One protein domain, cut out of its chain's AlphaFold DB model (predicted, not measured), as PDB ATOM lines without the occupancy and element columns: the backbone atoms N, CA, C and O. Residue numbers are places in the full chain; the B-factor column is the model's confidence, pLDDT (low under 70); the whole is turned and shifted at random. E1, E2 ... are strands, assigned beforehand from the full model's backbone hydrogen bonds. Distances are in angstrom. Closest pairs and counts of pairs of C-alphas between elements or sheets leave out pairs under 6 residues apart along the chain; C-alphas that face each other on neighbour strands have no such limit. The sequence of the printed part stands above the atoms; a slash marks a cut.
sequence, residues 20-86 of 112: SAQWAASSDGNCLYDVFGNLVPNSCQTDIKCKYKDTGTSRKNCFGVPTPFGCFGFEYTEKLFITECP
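Overview. This is residues 20 to 86 of the 112 residues of an uncharacterized protein of Pedobacter sp. Leaf216 (UniProt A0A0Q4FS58). A long, sharply bent hairpin of two strands, E2 and E3, makes the longest axis of a rod-shaped model, and a head of loop is gathered toward the hairpin's open end. There the short strand E1 runs beside E3, and the long unnamed stretch of residues 25 to 51 makes the loop head, while the turn between E2 and E3 lies at the far end of the rod. The printed part has 67 residues, with no named helix and three named strands in the order E1, E2, E3; the sheet order is E1, E3, E2, antiparallel throughout. The class is all strand, though under half of the residues, 33 of 67, are in named strands. The whole is only just loose, close to compact, with a radius of gyration of the C-alphas of 13.3 A and spans of 43 by 21 by 14 A.

Arrangement. E1, residues 22 to 24, is an edge strand and the antiparallel neighbour of E3, residues 70 to 83, at 133 degrees between their directions. The C-alphas of Trp 23 and Leu 80 face each other at 4.6 A, and N 24 and O 79 are within hydrogen-bond range at 3.0 A. After E1, residues 26 to 27 pair with residues 32 to 33, antiparallel, within the long link of 27 residues. E2, residues 52 to 67, is the other edge strand, and it is apart from E1, but only just, with their closest C-alphas 8.4 A apart. E2 and E3 form a hairpin, antiparallel at 160 degrees. N 53 and O 82 are within hydrogen-bond range at 2.8 A, and so are N 67 and O 70 at 2.8 A. E2 bends by 83 degrees at residue 64 and E3 by 104 degrees at residue 73, and the C-alphas of these two residues face each other at 4.5 A. The sheet is strongly twisted, its C-alphas lying up to 4.9 A off their best plane.

Along the chain. E1 begins at C-alpha 22, at (285.244, 246.377, 288.497). E2, the longest strand with 16 residues, begins at C-alpha 52, at (289.992, 240.959, 282.939), and measures 32.1 A from first to last C-alpha. E3 measures 31.3 A and ends at C-alpha 83, at (289.903, 239.101, 287.113).

Size, cuts and confidence. The C-alphas of Ile 48 and Pro 68, the two farthest apart, are 43.7 A from each other. The C-alphas of Ser 20 and Pro 86, the first and last printed, are 8.7 A apart. The printed part has no cut. The link from E1 to E2 is long, and the link from E2 to E3 is tight. The mean pLDDT of the printed part is 85.3, and residues 20, 48 and 85 to 86 are under 70.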
ATOM      1  N   SER A  20     288.157 240.911 292.272       64.88
ATOM      2  CA  SER A  20     288.113 242.341 291.967       64.88
ATOM      3  C   SER A  20     287.186 242.540 290.773       64.88
ATOM      4  O   SER A  20     287.615 242.599 289.622       64.88
ATOM      5  N   ALA A  21     285.887 242.566 291.059       76.00
ATOM      6  CA  ALA A  21     284.864 242.922 290.102       76.00
ATOM      7  C   ALA A  21     284.857 244.449 289.967       76.00
ATOM      8  O   ALA A  21     284.636 245.169 290.945       76.00
ATOM      9  N   GLN A  22     285.136 244.949 288.771       84.38
ATOM     10  CA  GLN A  22     285.244 246.377 288.497       84.38
ATOM     11  C   GLN A  22     284.376 246.741 287.296       84.38
ATOM     12  O   GLN A  22     284.316 246.021 286.301       84.38
ATOM     13  N   TRP A  23     283.677 247.866 287.411       88.44
ATOM     14  CA  TRP A  23     282.892 248.426 286.320       88.44
ATOM     15  C   TRP A  23     283.782 249.308 285.455       88.44
ATOM     16  O   TRP A  23     284.469 250.185 285.976       88.44
ATOM     17  N   ALA A  24     283.759 249.081 284.147       90.75
ATOM     18  CA  ALA A  24     284.534 249.846 283.178       90.75
ATOM     19  C   ALA A  24     283.809 249.891 281.831       90.75
ATOM     20  O   ALA A  24     282.932 249.071 281.566       90.75
ATOM     21  N   ALA A  25     284.161 250.833 280.962       91.75
ATOM     22  CA  ALA A  25     283.585 250.892 279.620       91.75
ATOM     23  C   ALA A  25     284.200 249.830 278.701       91.75
ATOM     24  O   ALA A  25     283.500 249.190 277.913       91.75
ATOM     25  N   SER A  26     285.510 249.613 278.829       91.94
ATOM     26  CA  SER A  26     286.254 248.642 278.032       91.94
ATOM     27  C   SER A  26     287.484 248.107 278.762       91.94
ATOM     28  O   SER A  26     287.905 248.638 279.787       91.94
ATOM     29  N   SER A  27     288.074 247.052 278.205       90.25
ATOM     30  CA  SER A  27     289.330 246.459 278.657       90.25
ATOM     31  C   SER A  27     290.151 246.012 277.451       90.25
ATOM     32  O   SER A  27     289.582 245.571 276.453       90.25
ATOM     33  N   ASP A  28     291.476 246.097 277.553       90.31
ATOM     34  CA  ASP A  28     292.423 245.468 276.618       90.31
ATOM     35  C   ASP A  28     292.807 244.032 277.041       90.31
ATOM     36  O   ASP A  28     293.655 243.392 276.419       90.31
ATOM     37  N   GLY A  29     292.182 243.522 278.104       85.50
ATOM     38  CA  GLY A  29     292.483 242.240 278.728       85.50
ATOM     39  C   GLY A  29     293.376 242.354 279.960       85.50
ATOM     40  O   GLY A  29     293.241 241.517 280.841       85.50
ATOM     41  N   ASN A  30     294.214 243.384 280.091       87.69
ATOM     42  CA  ASN A  30     295.120 243.553 281.237       87.69
ATOM     43  C   ASN A  30     294.756 244.774 282.091       87.69
ATOM     44  O   ASN A  30     294.987 244.775 283.294       87.69
ATOM     45  N   CYS A  31     294.174 245.798 281.480       88.88
ATOM     46  CA  CYS A  31     293.817 247.076 282.073       88.88
ATOM     47  C   CYS A  31     292.346 247.408 281.787       88.88
ATOM     48  O   CYS A  31     291.751 246.910 280.821       88.88
ATOM     49  N   LEU A  32     291.748 248.263 282.619       91.62
ATOM     50  CA  LEU A  32     290.385 248.757 282.431       91.62
ATOM     51  C   LEU A  32     290.386 250.224 282.014       91.62
ATOM     52  O   LEU A  32     291.219 251.010 282.462       91.62
ATOM     53  N   TYR A  33     289.409 250.597 281.196       92.88
ATOM     54  CA  TYR A  33     289.280 251.939 280.642       92.88
ATOM     55  C   TYR A  33     287.886 252.515 280.898       92.88
ATOM     56  O   TYR A  33     286.878 251.799 280.874       92.88
ATOM     57  N   ASP A  34     287.837 253.820 281.149       91.56
ATOM     58  CA  ASP A  34     286.594 254.577 281.245       91.56
ATOM     59  C   ASP A  34     285.985 254.845 279.856       91.56
ATOM     60  O   ASP A  34     286.521 254.457 278.816       91.56
ATOM     61  N   VAL A  35     284.838 255.523 279.825       90.44
ATOM     62  CA  VAL A  35     284.132 255.842 278.572       90.44
ATOM     63  C   VAL A  35     284.835 256.832 277.659       90.44
ATOM     64  O   VAL A  35     284.469 256.941 276.491       90.44
ATOM     65  N   PHE A  36     285.823 257.550 278.172       90.44
ATOM     66  CA  PHE A  36     286.641 258.478 277.403       90.44
ATOM     67  C   PHE A  36     287.938 257.815 276.920       90.44
ATOM     68  O   PHE A  36     288.747 258.466 276.261       90.44
ATOM     69  N   GLY A  37     288.134 256.525 277.219       89.38
ATOM     70  CA  GLY A  37     289.346 255.782 276.893       89.38
ATOM     71  C   GLY A  37     290.504 256.052 277.855       89.38
ATOM     72  O   GLY A  37     291.632 255.663 277.559       89.38
ATOM     73  N   ASN A  38     290.260 256.692 279.002       92.56
ATOM     74  CA  ASN A  38     291.288 256.863 280.021       92.56
ATOM     75  C   ASN A  38     291.455 255.577 280.819       92.56
ATOM     76  O   ASN A  38     290.485 254.886 281.135       92.56
ATOM     77  N   LEU A  39     292.694 255.294 281.210       91.00
ATOM     78  CA  LEU A  39     292.999 254.185 282.096       91.00
ATOM     79  C   LEU A  39     292.343 254.400 283.468       91.00
ATOM     80  O   LEU A  39     292.570 255.421 284.120       91.00
ATOM     81  N   VAL A  40     291.585 253.410 283.942       87.12
ATOM     82  CA  VAL A  40     291.062 253.407 285.310       87.12
ATOM     83  C   VAL A  40     292.248 253.256 286.277       87.12
ATOM     84  O   VAL A  40     293.023 252.302 286.138       87.12
ATOM     85  N   PRO A  41     292.426 254.158 287.261       79.06
ATOM     86  CA  PRO A  41     293.569 254.112 288.169       79.06
ATOM     87  C   PRO A  41     293.693 252.765 288.888       79.06
ATOM     88  O   PRO A  41     292.706 252.235 289.393       79.06
ATOM     89  N   ASN A  42     294.916 252.230 288.949       76.69
ATOM     90  CA  ASN A  42     295.240 250.944 289.583       76.69
ATOM     91  C   ASN A  42     294.449 249.739 289.037       76.69
ATOM     92  O   ASN A  42     294.288 248.743 289.735       76.69
ATOM     93  N   SER A  43     293.948 249.826 287.801       84.19
ATOM     94  CA  SER A  43     293.242 248.720 287.150       84.19
ATOM     95  C   SER A  43     294.133 247.844 286.277       84.19
ATOM     96  O   SER A  43     293.653 246.852 285.764       84.19
ATOM     97  N   CYS A  44     295.402 248.184 286.052       85.94
ATOM     98  CA  CYS A  44     296.282 247.324 285.263       85.94
ATOM     99  C   CYS A  44     296.788 246.142 286.090       85.94
ATOM    100  O   CYS A  44     297.360 246.331 287.163       85.94
ATOM    101  N   GLN A  45     296.636 244.936 285.550       81.75
ATOM    102  CA  GLN A  45     297.247 243.723 286.074       81.75
ATOM    103  C   GLN A  45     298.725 243.672 285.690       81.75
ATOM    104  O   GLN A  45     299.098 243.882 284.535       81.75
ATOM    105  N   THR A  46     299.572 243.377 286.671       77.69
ATOM    106  CA  THR A  46     301.017 243.209 286.470       77.69
ATOM    107  C   THR A  46     301.400 241.770 286.135       77.69
ATOM    108  O   THR A  46     302.479 241.542 285.589       77.69
ATOM    109  N   ASP A  47     300.538 240.797 286.442       75.50
ATOM    110  CA  ASP A  47     300.739 239.398 286.066       75.50
ATOM    111  C   ASP A  47     300.136 239.121 284.682       75.50
ATOM    112  O   ASP A  47     298.934 239.254 284.468       75.50
ATOM    113  N   ILE A  48     300.980 238.676 283.747       67.69
ATOM    114  CA  ILE A  48     300.619 238.334 282.361       67.69
ATOM    115  C   ILE A  48     299.572 237.204 282.305       67.69
ATOM    116  O   ILE A  48     298.850 237.067 281.314       67.69
ATOM    117  N   LYS A  49     299.485 236.378 283.355       75.19
ATOM    118  CA  LYS A  49     298.495 235.301 283.461       75.19
ATOM    119  C   LYS A  49     297.114 235.801 283.877       75.19
ATOM    120  O   LYS A  49     296.139 235.084 283.657       75.19
ATOM    121  N   CYS A  50     297.019 237.000 284.447       77.25
ATOM    122  CA  CYS A  50     295.787 237.530 285.007       77.25
ATOM    123  C   CYS A  50     295.158 238.540 284.063       77.25
ATOM    124  O   CYS A  50     295.717 239.596 283.785       77.25
ATOM    125  N   LYS A  51     293.965 238.192 283.575       83.50
ATOM    126  CA  LYS A  51     293.214 239.016 282.634       83.50
ATOM    127  C   LYS A  51     291.863 239.418 283.185       83.50
ATOM    128  O   LYS A  51     291.260 238.687 283.969       83.50
ATOM    129  N   TYR A  52     291.377 240.568 282.743       87.19
ATOM    130  CA  TYR A  52     289.992 240.959 282.939       87.19
ATOM    131  C   TYR A  52     289.099 240.270 281.922       87.19
ATOM    132  O   TYR A  52     289.355 240.281 280.716       87.19
ATOM    133  N   LYS A  53     288.002 239.715 282.423       88.50
ATOM    134  CA  LYS A  53     286.967 239.071 281.633       88.50
ATOM    135  C   LYS A  53     285.646 239.789 281.827       88.50
ATOM    136  O   LYS A  53     285.200 239.983 282.957       88.50
ATOM    137  N   ASP A  54     285.019 240.148 280.714       90.12
ATOM    138  CA  ASP A  54     283.651 240.659 280.692       90.12
ATOM    139  C   ASP A  54     282.708 239.563 281.204       90.12
ATOM    140  O   ASP A  54     282.666 238.453 280.669       90.12
ATOM    141  N   THR A  55     281.964 239.862 282.264       87.94
ATOM    142  CA  THR A  55     280.983 238.924 282.828       87.94
ATOM    143  C   THR A  55     279.700 238.839 281.998       87.94
ATOM    144  O   THR A  55     278.829 238.030 282.308       87.94
ATOM    145  N   GLY A  56     279.538 239.700 280.987       90.44
ATOM    146  CA  GLY A  56     278.284 239.897 280.262       90.44
ATOM    147  C   GLY A  56     277.274 240.764 281.021       90.44
ATOM    148  O   GLY A  56     276.227 241.110 280.473       90.44
ATOM    149  N   THR A  57     277.579 241.159 282.261       91.12
ATOM    150  CA  THR A  57     276.742 242.080 283.035       91.12
ATOM    151  C   THR A  57     277.093 243.512 282.656       91.12
ATOM    152  O   THR A  57     278.256 243.909 282.693       91.12
ATOM    153  N   SER A  58     276.080 244.308 282.321       93.94
ATOM    154  CA  SER A  58     276.241 245.721 281.985       93.94
ATOM    155  C   SER A  58     275.291 246.596 282.798       93.94
ATOM    156  O   SER A  58     274.237 246.141 283.245       93.94
ATOM    157  N   ARG A  59     275.674 247.853 283.015       91.56
ATOM    158  CA  ARG A  59     274.830 248.873 283.636       91.56
ATOM    159  C   ARG A  59     274.892 250.153 282.825       91.56
ATOM    160  O   ARG A  59     275.954 250.546 282.346       91.56
ATOM    161  N   LYS A  60     273.748 250.815 282.708       90.06
ATOM    162  CA  LYS A  60     273.668 252.165 282.156       90.06
ATOM    163  C   LYS A  60     274.082 253.159 283.228       90.06
ATOM    164  O   LYS A  60     273.646 253.051 284.374       90.06
ATOM    165  N   ASN A  61     274.918 254.106 282.849       89.06
ATOM    166  CA  ASN A  61     275.393 255.173 283.703       89.06
ATOM    167  C   ASN A  61     275.244 256.517 282.973       89.06
ATOM    168  O   ASN A  61     275.095 256.570 281.751       89.06
ATOM    169  N   CYS A  62     275.218 257.601 283.738       88.88
ATOM    170  CA  CYS A  62     274.952 258.942 283.234       88.88
ATOM    171  C   CYS A  62     276.095 259.866 283.632       88.88
ATOM    172  O   CYS A  62     276.331 260.098 284.817       88.88
ATOM    173  N   PHE A  63     276.776 260.427 282.637       85.50
ATOM    174  CA  PHE A  63     277.694 261.534 282.846       85.50
ATOM    175  C   PHE A  63     276.900 262.838 282.732       85.50
ATOM    176  O   PHE A  63     276.752 263.407 281.648       85.50
ATOM    177  N   GLY A  64     276.308 263.264 283.847       84.12
ATOM    178  CA  GLY A  64     275.423 264.424 283.895       84.12
ATOM    179  C   GLY A  64     274.414 264.330 285.031       84.12
ATOM    180  O   GLY A  64     274.664 263.687 286.050       84.12
ATOM    181  N   VAL A  65     273.261 264.975 284.855       85.69
ATOM    182  CA  VAL A  65     272.181 264.943 285.846       85.69
ATOM    183  C   VAL A  65     271.216 263.808 285.491       85.69
ATOM    184  O   VAL A  65     270.581 263.867 284.434       85.69
ATOM    185  N   PRO A  66     271.071 262.772 286.337       85.12
ATOM    186  CA  PRO A  66     270.051 261.755 286.122       85.12
ATOM    187  C   PRO A  66     268.660 262.376 286.309       85.12
ATOM    188  O   PRO A  66     268.395 263.062 287.295       85.12
ATOM    189  N   THR A  67     267.762 262.132 285.358       85.56
ATOM    190  CA  THR A  67     266.370 262.604 285.372       85.56
ATOM    191  C   THR A  67     265.405 261.416 285.272       85.56
ATOM    192  O   THR A  67     265.801 260.338 284.825       85.56
ATOM    193  N   PRO A  68     264.116 261.583 285.620       81.12
ATOM    194  CA  PRO A  68     263.117 260.517 285.489       81.12
ATOM    195  C   PRO A  68     262.927 260.000 284.053       81.12
ATOM    196  O   PRO A  68     262.429 258.896 283.864       81.12
ATOM    197  N   PHE A  69     263.314 260.793 283.049       80.81
ATOM    198  CA  PHE A  69     263.162 260.473 281.627       80.81
ATOM    199  C   PHE A  69     264.468 260.015 280.961       80.81
ATOM    200  O   PHE A  69     264.475 259.757 279.760       80.81
ATOM    201  N   GLY A  70     265.570 259.916 281.712       82.25
ATOM    202  CA  GLY A  70     266.885 259.536 281.190       82.25
ATOM    203  C   GLY A  70     268.017 260.398 281.749       82.25
ATOM    204  O   GLY A  70     267.897 261.003 282.813       82.25
ATOM    205  N   CYS A  71     269.134 260.470 281.032       85.81
ATOM    206  CA  CYS A  71     270.289 261.277 281.421       85.81
ATOM    207  C   CYS A  71     270.239 262.665 280.767       85.81
ATOM    208  O   CYS A  71     270.214 262.766 279.542       85.81
ATOM    209  N   PHE A  72     270.281 263.741 281.559       84.06
ATOM    210  CA  PHE A  72     270.571 265.077 281.036       84.06
ATOM    211  C   PHE A  72     272.092 265.248 280.972       84.06
ATOM    212  O   PHE A  72     272.734 265.683 281.932       84.06
ATOM    213  N   GLY A  73     272.667 264.794 279.858       85.06
ATOM    214  CA  GLY A  73     274.104 264.667 279.651       85.06
ATOM    215  C   GLY A  73     274.416 263.541 278.668       85.06
ATOM    216  O   GLY A  73     273.694 263.347 277.691       85.06
ATOM    217  N   PHE A  74     275.484 262.796 278.938       86.00
ATOM    218  CA  PHE A  74     275.898 261.652 278.127       86.00
ATOM    219  C   PHE A  74     275.555 260.341 278.843       86.00
ATOM    220  O   PHE A  74     276.095 260.049 279.912       86.00
ATOM    221  N   GLU A  75     274.645 259.553 278.270       90.38
ATOM    222  CA  GLU A  75     274.351 258.199 278.751       90.38
ATOM    223  C   GLU A  75     275.336 257.209 278.130       90.38
ATOM    224  O   GLU A  75     275.609 257.246 276.931       90.38
ATOM    225  N   TYR A  76     275.856 256.304 278.949       89.31
ATOM    226  CA  TYR A  76     276.822 255.307 278.523       89.31
ATOM    227  C   TYR A  76     276.625 253.988 279.259       89.31
ATOM    228  O   TYR A  76     275.923 253.913 280.264       89.31
ATOM    229  N   THR A  77     277.258 252.933 278.759       91.81
ATOM    230  CA  THR A  77     277.150 251.597 279.343       91.81
ATOM    231  C   THR A  77     278.503 251.170 279.885       91.81
ATOM    232  O   THR A  77     279.477 251.093 279.141       91.81
ATOM    233  N   GLU A  78     278.552 250.861 281.175       92.00
ATOM    234  CA  GLU A  78     279.679 250.165 281.787       92.00
ATOM    235  C   GLU A  78     279.393 248.667 281.797       92.00
ATOM    236  O   GLU A  78     278.249 248.228 281.942       92.00
ATOM    237  N   LYS A  79     280.446 247.872 281.687       92.94
ATOM    238  CA  LYS A  79     280.419 246.426 281.840       92.94
ATOM    239  C   LYS A  79     281.160 246.023 283.102       92.94
ATOM    240  O   LYS A  79     282.103 246.695 283.519       92.94
ATOM    241  N   LEU A  80     280.712 244.939 283.716       90.12
ATOM    242  CA  LEU A  80     281.360 244.369 284.884       90.12
ATOM    243  C   LEU A  80     282.437 243.393 284.423       90.12
ATOM    244  O   LEU A  80     282.129 242.349 283.842       90.12
ATOM    245  N   PHE A  81     283.684 243.725 284.729       89.12
ATOM    246  CA  PHE A  81     284.836 242.873 284.487       89.12
ATOM    247  C   PHE A  81     285.272 242.197 285.782       89.12
ATOM    248  O   PHE A  81     285.304 242.833 286.835       89.12
ATOM    249  N   ILE A  82     285.630 240.919 285.700       87.25
ATOM    250  CA  ILE A  82     286.253 240.163 286.793       87.25
ATOM    251  C   ILE A  82     287.657 239.740 286.385       87.25
ATOM    252  O   ILE A  82     287.909 239.472 285.212       87.25
ATOM    253  N   THR A  83     288.573 239.667 287.343       81.88
ATOM    254  CA  THR A  83     289.903 239.101 287.113       81.88
ATOM    255  C   THR A  83     289.819 237.577 287.057       81.88
ATOM    256  O   THR A  83     289.196 236.955 287.915       81.88
ATOM    257  N   GLU A  84     290.445 236.958 286.054       74.12
ATOM    258  CA  GLU A  84     290.472 235.494 285.897       74.12
ATOM    259  C   GLU A  84     291.362 234.790 286.937       74.12
ATOM    260  O   GLU A  84     291.248 233.579 287.122       74.12
ATOM    261  N   CYS A  85     292.203 235.536 287.656       69.19
ATOM    262  CA  CYS A  85     292.988 235.019 288.771       69.19
ATOM    263  C   CYS A  85     292.322 235.320 290.123       69.19
ATOM    264  O   CYS A  85     291.846 236.447 290.323       69.19
ATOM    265  N   PRO A  86     292.358 234.382 291.090       55.72
ATOM    266  CA  PRO A  86     292.285 234.762 292.494       55.72
ATOM    267  C   PRO A  86     293.497 235.652 292.801       55.72
ATOM    268  O   PRO A  86     294.595 235.373 292.327       55.72
TER     269      PRO A  86